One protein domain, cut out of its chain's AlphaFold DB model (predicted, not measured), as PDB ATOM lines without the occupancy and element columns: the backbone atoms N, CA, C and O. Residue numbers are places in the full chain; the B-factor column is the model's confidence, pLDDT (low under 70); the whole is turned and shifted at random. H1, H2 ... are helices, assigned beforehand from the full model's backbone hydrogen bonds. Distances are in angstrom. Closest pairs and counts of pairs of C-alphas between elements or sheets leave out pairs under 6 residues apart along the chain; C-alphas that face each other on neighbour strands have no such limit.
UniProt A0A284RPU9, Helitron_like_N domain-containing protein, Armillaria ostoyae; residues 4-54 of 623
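What this domain is: This is residues 4 to 54 of the 623 residues of the protein "Helitron_like_N domain-containing protein" of Armillaria ostoyae (UniProt A0A284RPU9). This domain has little regular structure: it is mostly one long, winding loop, residues 13 to 44, which runs from the two small helices at one end to Pro 19 at the other and folds back to H2. Within the loop, residues 23 to 24 and 27 to 28 form a short antiparallel pairing. The printed part has 51 residues with two named helices, H1 then H2, and no named strand; the class is all helix, but the helices hold only 12 residues. It is compact, with a radius of gyration of the C-alphas of 11.2 A and spans of 30 by 23 by 16 A.

Where its parts are: H2, residues 45 to 52, is 10.4 A long, from C-alpha 45 at (-40.259, -49.130, 4.778) to C-alpha 52 at (-37.963, -39.069, 3.936). H1, residues 9 to 12, begins with C-alpha 9 at (-36.216, -38.707, -5.850).

How they stand to each other: H2 and H1 are close but not clearly touching; their closest C-alphas, those of Met 51 and Leu 11, are 7.5 A apart. In H2 every O i to N i+4 pair is within hydrogen-bond range; H1 is too short for such a pair.

The domain as a whole: The C-alphas of Pro 19 and Cys 53 are the two farthest apart, at 30.4 A. The link from H1 to H2, 32 residues, is long. The printed part has no cut, and no printed residue has a pLDDT under 70.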
ATOM      1  N   SER A   4     -44.060 -40.647  -9.152       87.06
ATOM      2  CA  SER A   4     -43.992 -39.201  -8.906       87.06
ATOM      3  C   SER A   4     -44.136 -38.789  -7.431       87.06
ATOM      4  O   SER A   4     -43.742 -37.676  -7.082       87.06
ATOM      5  N   ASP A   5     -44.616 -39.680  -6.556       90.00
ATOM      6  CA  ASP A   5     -44.768 -39.440  -5.111       90.00
ATOM      7  C   ASP A   5     -43.511 -39.815  -4.295       90.00
ATOM      8  O   ASP A   5     -43.509 -39.685  -3.067       90.00
ATOM      9  N   ILE A   6     -42.441 -40.314  -4.932       89.25
ATOM     10  CA  ILE A   6     -41.216 -40.727  -4.226       89.25
ATOM     11  C   ILE A   6     -40.530 -39.498  -3.593       89.25
ATOM     12  O   ILE A   6     -40.089 -38.598  -4.316       89.25
ATOM     13  N   PRO A   7     -40.371 -39.444  -2.254       89.94
ATOM     14  CA  PRO A   7     -39.720 -38.317  -1.593       89.94
ATOM     15  C   PRO A   7     -38.227 -38.274  -1.932       89.94
ATOM     16  O   PRO A   7     -37.569 -39.309  -1.966       89.94
ATOM     17  N   ASN A   8     -37.681 -37.070  -2.140       91.06
ATOM     18  CA  ASN A   8     -36.261 -36.843  -2.446       91.06
ATOM     19  C   ASN A   8     -35.720 -37.744  -3.580       91.06
ATOM     20  O   ASN A   8     -34.601 -38.250  -3.508       91.06
ATOM     21  N   SER A   9     -36.511 -37.905  -4.648       89.56
ATOM     22  CA  SER A   9     -36.216 -38.707  -5.850       89.56
ATOM     23  C   SER A   9     -34.829 -38.473  -6.466       89.56
ATOM     24  O   SER A   9     -34.230 -39.413  -6.980       89.56
ATOM     25  N   ALA A  10     -34.270 -37.265  -6.339       91.25
ATOM     26  CA  ALA A  10     -32.901 -36.938  -6.753       91.25
ATOM     27  C   ALA A  10     -31.821 -37.852  -6.122       91.25
ATOM     28  O   ALA A  10     -30.785 -38.088  -6.733       91.25
ATOM     29  N   LEU A  11     -32.067 -38.426  -4.935       90.50
ATOM     30  CA  LEU A  11     -31.182 -39.410  -4.286       90.50
ATOM     31  C   LEU A  11     -31.127 -40.767  -5.011       90.50
ATOM     32  O   LEU A  11     -30.307 -41.616  -4.664       90.50
ATOM     33  N   LEU A  12     -32.035 -40.999  -5.961       91.19
ATOM     34  CA  LEU A  12     -32.102 -42.201  -6.787       91.19
ATOM     35  C   LEU A  12     -31.655 -41.943  -8.236       91.19
ATOM     36  O   LEU A  12     -31.698 -42.867  -9.049       91.19
ATOM     37  N   GLU A  13     -31.220 -40.728  -8.580       92.25
ATOM     38  CA  GLU A  13     -30.528 -40.476  -9.846       92.25
ATOM     39  C   GLU A  13     -29.114 -41.091  -9.786       92.25
ATOM     40  O   GLU A  13     -28.420 -40.947  -8.776       92.25
ATOM     41  N   PRO A  14     -28.654 -41.807 -10.827       84.88
ATOM     42  CA  PRO A  14     -27.339 -42.434 -10.794       84.88
ATOM     43  C   PRO A  14     -26.217 -41.384 -10.908       84.88
ATOM     44  O   PRO A  14     -26.257 -40.553 -11.818       84.88
ATOM     45  N   PRO A  15     -25.165 -41.446 -10.068       78.75
ATOM     46  CA  PRO A  15     -24.095 -40.440 -10.050       78.75
ATOM     47  C   PRO A  15     -23.230 -40.431 -11.322       78.75
ATOM     48  O   PRO A  15     -22.558 -39.442 -11.609       78.75
ATOM     49  N   GLN A  16     -23.241 -41.519 -12.097       80.19
ATOM     50  CA  GLN A  16     -22.653 -41.600 -13.433       80.19
ATOM     51  C   GLN A  16     -23.680 -42.186 -14.405       80.19
ATOM     52  O   GLN A  16     -24.345 -43.172 -14.094       80.19
ATOM     53  N   SER A  17     -23.812 -41.596 -15.593       82.50
ATOM     54  CA  SER A  17     -24.709 -42.116 -16.631       82.50
ATOM     55  C   SER A  17     -24.057 -43.276 -17.384       82.50
ATOM     56  O   SER A  17     -22.942 -43.136 -17.887       82.50
ATOM     57  N   HIS A  18     -24.761 -44.403 -17.499       81.38
ATOM     58  CA  HIS A  18     -24.327 -45.573 -18.258       81.38
ATOM     59  C   HIS A  18     -25.319 -45.864 -19.406       81.38
ATOM     60  O   HIS A  18     -26.528 -45.776 -19.181       81.38
ATOM     61  N   PRO A  19     -24.871 -46.267 -20.617       83.12
ATOM     62  CA  PRO A  19     -25.758 -46.479 -21.774       83.12
ATOM     63  C   PRO A  19     -26.884 -47.502 -21.572       83.12
ATOM     64  O   PRO A  19     -27.877 -47.471 -22.292       83.12
ATOM     65  N   SER A  20     -26.732 -48.422 -20.615       81.50
ATOM     66  CA  SER A  20     -27.747 -49.431 -20.269       81.50
ATOM     67  C   SER A  20     -28.619 -49.058 -19.061       81.50
ATOM     68  O   SER A  20     -29.343 -49.917 -18.563       81.50
ATOM     69  N   HIS A  21     -28.546 -47.820 -18.556       87.00
ATOM     70  CA  HIS A  21     -29.479 -47.337 -17.537       87.00
ATOM     71  C   HIS A  21     -30.887 -47.170 -18.114       87.00
ATOM     72  O   HIS A  21     -31.077 -46.594 -19.182       87.00
ATOM     73  N   ILE A  22     -31.881 -47.640 -17.361       88.62
ATOM     74  CA  ILE A  22     -33.300 -47.517 -17.696       88.62
ATOM     75  C   ILE A  22     -33.939 -46.682 -16.592       88.62
ATOM     76  O   ILE A  22     -34.219 -47.179 -15.503       88.62
ATOM     77  N   LEU A  23     -34.079 -45.382 -16.852       90.00
ATOM     78  CA  LEU A  23     -34.472 -44.406 -15.840       90.00
ATOM     79  C   LEU A  23     -35.980 -44.167 -15.844       90.00
ATOM     80  O   LEU A  23     -36.596 -43.984 -16.893       90.00
ATOM     81  N   SER A  24     -36.560 -44.124 -14.649       90.31
ATOM     82  CA  SER A  24     -37.975 -43.841 -14.401       90.31
ATOM     83  C   SER A  24     -38.060 -42.463 -13.753       90.31
ATOM     84  O   SER A  24     -37.750 -42.333 -12.577       90.31
ATOM     85  N   GLN A  25     -38.399 -41.423 -14.525       89.31
ATOM     86  CA  GLN A  25     -38.321 -40.018 -14.074       89.31
ATOM     87  C   GLN A  25     -36.930 -39.681 -13.484       89.31
ATOM     88  O   GLN A  25     -36.810 -39.300 -12.326       89.31
ATOM     89  N   ASN A  26     -35.873 -39.908 -14.276       90.00
ATOM     90  CA  ASN A  26     -34.441 -39.857 -13.912       90.00
ATOM     91  C   ASN A  26     -33.954 -40.860 -12.844       90.00
ATOM     92  O   ASN A  26     -32.757 -41.136 -12.787       90.00
ATOM     93  N   MET A  27     -34.840 -41.463 -12.050       91.88
ATOM     94  CA  MET A  27     -34.459 -42.420 -11.011       91.88
ATOM     95  C   MET A  27     -34.068 -43.783 -11.589       91.88
ATOM     96  O   MET A  27     -34.746 -44.325 -12.466       91.88
ATOM     97  N   LEU A  28     -33.015 -44.388 -11.039       90.25
ATOM     98  CA  LEU A  28     -32.608 -45.756 -11.337       90.25
ATOM     99  C   LEU A  28     -33.343 -46.734 -10.405       90.25
ATOM    100  O   LEU A  28     -32.899 -47.023  -9.294       90.25
ATOM    101  N   LEU A  29     -34.494 -47.227 -10.866       88.56
ATOM    102  CA  LEU A  29     -35.364 -48.156 -10.135       88.56
ATOM    103  C   LEU A  29     -35.245 -49.587 -10.683       88.56
ATOM    104  O   LEU A  29     -34.956 -49.793 -11.861       88.56
ATOM    105  N   TYR A  30     -35.485 -50.589  -9.833       84.81
ATOM    106  CA  TYR A  30     -35.501 -51.993 -10.254       84.81
ATOM    107  C   TYR A  30     -36.751 -52.297 -11.092       84.81
ATOM    108  O   TYR A  30     -37.867 -52.070 -10.634       84.81
ATOM    109  N   SER A  31     -36.567 -52.841 -12.296       81.19
ATOM    110  CA  SER A  31     -37.644 -53.201 -13.227       81.19
ATOM    111  C   SER A  31     -37.320 -54.526 -13.920       81.19
ATOM    112  O   SER A  31     -36.294 -54.643 -14.595       81.19
ATOM    113  N   GLU A  32     -38.197 -55.524 -13.775       71.19
ATOM    114  CA  GLU A  32     -38.049 -56.835 -14.425       71.19
ATOM    115  C   GLU A  32     -38.164 -56.735 -15.952       71.19
ATOM    116  O   GLU A  32     -37.425 -57.383 -16.695       71.19
ATOM    117  N   HIS A  33     -39.075 -55.886 -16.436       74.00
ATOM    118  CA  HIS A  33     -39.453 -55.801 -17.849       74.00
ATOM    119  C   HIS A  33     -38.481 -54.993 -18.719       74.00
ATOM    120  O   HIS A  33     -38.733 -54.824 -19.911       74.00
ATOM    121  N   ARG A  34     -37.365 -54.505 -18.152       75.00
ATOM    122  CA  ARG A  34     -36.374 -53.654 -18.846       75.00
ATOM    123  C   ARG A  34     -37.028 -52.436 -19.513       75.00
ATOM    124  O   ARG A  34     -36.692 -52.052 -20.629       75.00
ATOM    125  N   SER A  35     -37.979 -51.836 -18.807       82.81
ATOM    126  CA  SER A  35     -38.698 -50.631 -19.206       82.81
ATOM    127  C   SER A  35     -38.791 -49.658 -18.025       82.81
ATOM    128  O   SER A  35     -38.773 -50.105 -16.870       82.81
ATOM    129  N   PRO A  36     -38.884 -48.337 -18.282       84.81
ATOM    130  CA  PRO A  36     -39.185 -47.361 -17.243       84.81
ATOM    131  C   PRO A  36     -40.496 -47.708 -16.532       84.81
ATOM    132  O   PRO A  36     -41.493 -48.031 -17.181       84.81
ATOM    133  N   LEU A  37     -40.496 -47.623 -15.205       85.25
ATOM    134  CA  LEU A  37     -41.695 -47.794 -14.395       85.25
ATOM    135  C   LEU A  37     -42.596 -46.565 -14.549       85.25
ATOM    136  O   LEU A  37     -42.128 -45.424 -14.542       85.25
ATOM    137  N   VAL A  38     -43.898 -46.810 -14.677       83.06
ATOM    138  CA  VAL A  38     -44.932 -45.781 -14.830       83.06
ATOM    139  C   VAL A  38     -46.096 -46.134 -13.909       83.06
ATOM    140  O   VAL A  38     -46.566 -47.272 -13.924       83.06
ATOM    141  N   GLY A  39     -46.580 -45.168 -13.130       85.00
ATOM    142  CA  GLY A  39     -47.673 -45.376 -12.182       85.00
ATOM    143  C   GLY A  39     -47.187 -45.876 -10.820       85.00
ATOM    144  O   GLY A  39     -46.224 -45.357 -10.265       85.00
ATOM    145  N   ASN A  40     -47.855 -46.889 -10.262       87.50
ATOM    146  CA  ASN A  40     -47.572 -47.366  -8.908       87.50
ATOM    147  C   ASN A  40     -46.314 -48.240  -8.809       87.50
ATOM    148  O   ASN A  40     -46.164 -49.225  -9.526       87.50
ATOM    149  N   VAL A  41     -45.482 -47.932  -7.816       87.88
ATOM    150  CA  VAL A  41     -44.318 -48.707  -7.382       87.88
ATOM    151  C   VAL A  41     -44.386 -49.062  -5.896       87.88
ATOM    152  O   VAL A  41     -45.056 -48.400  -5.089       87.88
ATOM    153  N   SER A  42     -43.666 -50.130  -5.554       88.25
ATOM    154  CA  SER A  42     -43.487 -50.636  -4.194       88.25
ATOM    155  C   SER A  42     -42.145 -50.166  -3.641       88.25
ATOM    156  O   SER A  42     -41.096 -50.452  -4.214       88.25
ATOM    157  N   VAL A  43     -42.174 -49.467  -2.509       86.75
ATOM    158  CA  VAL A  43     -40.986 -48.989  -1.791       86.75
ATOM    159  C   VAL A  43     -41.013 -49.613  -0.401       86.75
ATOM    160  O   VAL A  43     -42.019 -49.495   0.297       86.75
ATOM    161  N   CYS A  44     -39.938 -50.290   0.013       88.50
ATOM    162  CA  CYS A  44     -39.874 -50.852   1.362       88.50
ATOM    163  C   CYS A  44     -39.786 -49.741   2.422       88.50
ATOM    164  O   CYS A  44     -39.341 -48.620   2.154       88.50
ATOM    165  N   THR A  45     -40.194 -50.066   3.647       89.50
ATOM    166  CA  THR A  45     -40.259 -49.130   4.778       89.50
ATOM    167  C   THR A  45     -38.925 -48.438   5.055       89.50
ATOM    168  O   THR A  45     -38.915 -47.236   5.313       89.50
ATOM    169  N   ASP A  46     -37.798 -49.140   4.948       87.12
ATOM    170  CA  ASP A  46     -36.477 -48.571   5.245       87.12
ATOM    171  C   ASP A  46     -35.948 -47.657   4.138       87.12
ATOM    172  O   ASP A  46     -35.381 -46.601   4.432       87.12
ATOM    173  N   CYS A  47     -36.192 -47.993   2.866       85.31
ATOM    174  CA  CYS A  47     -35.919 -47.079   1.758       85.31
ATOM    175  C   CYS A  47     -36.778 -45.817   1.881       85.31
ATOM    176  O   CYS A  47     -36.251 -44.714   1.751       85.31
ATOM    177  N   LEU A  48     -38.069 -45.961   2.201       90.88
ATOM    178  CA  LEU A  48     -38.972 -44.826   2.372       90.88
ATOM    179  C   LEU A  48     -38.549 -43.921   3.540       90.88
ATOM    180  O   LEU A  48     -38.440 -42.714   3.346       90.88
ATOM    181  N   LYS A  49     -38.234 -44.485   4.716       90.56
ATOM    182  CA  LYS A  49     -37.705 -43.733   5.873       90.56
ATOM    183  C   LYS A  49     -36.409 -42.996   5.526       90.56
ATOM    184  O   LYS A  49     -36.271 -41.822   5.858       90.56
ATOM    185  N   SER A  50     -35.474 -43.671   4.849       88.94
ATOM    186  CA  SER A  50     -34.189 -43.080   4.442       88.94
ATOM    187  C   SER A  50     -34.417 -41.872   3.533       88.94
ATOM    188  O   SER A  50     -33.951 -40.774   3.833       88.94
ATOM    189  N   MET A  51     -35.233 -42.042   2.488       92.19
ATOM    190  CA  MET A  51     -35.577 -40.970   1.555       92.19
ATOM    191  C   MET A  51     -36.337 -39.822   2.227       92.19
ATOM    192  O   MET A  51     -36.016 -38.665   1.976       92.19
ATOM    193  N   GLN A  52     -37.278 -40.099   3.137       93.12
ATOM    194  CA  GLN A  52     -37.963 -39.069   3.936       93.12
ATOM    195  C   GLN A  52     -36.992 -38.250   4.802       93.12
ATOM    196  O   GLN A  52     -37.176 -37.045   4.950       93.12
ATOM    197  N   CYS A  53     -35.926 -38.873   5.314       92.00
ATOM    198  CA  CYS A  53     -34.856 -38.199   6.057       92.00
ATOM    199  C   CYS A  53     -33.811 -37.509   5.155       92.00
ATOM    200  O   CYS A  53     -32.810 -37.011   5.664       92.00
ATOM    201  N   ASN A  54     -34.021 -37.486   3.833       91.31
ATOM    202  CA  ASN A  54     -33.067 -37.015   2.822       91.31
ATOM    203  C   ASN A  54     -31.708 -37.755   2.862       91.31
ATOM    204  O   ASN A  54     -30.647 -37.163   2.666       91.31
TER     205      ASN A  54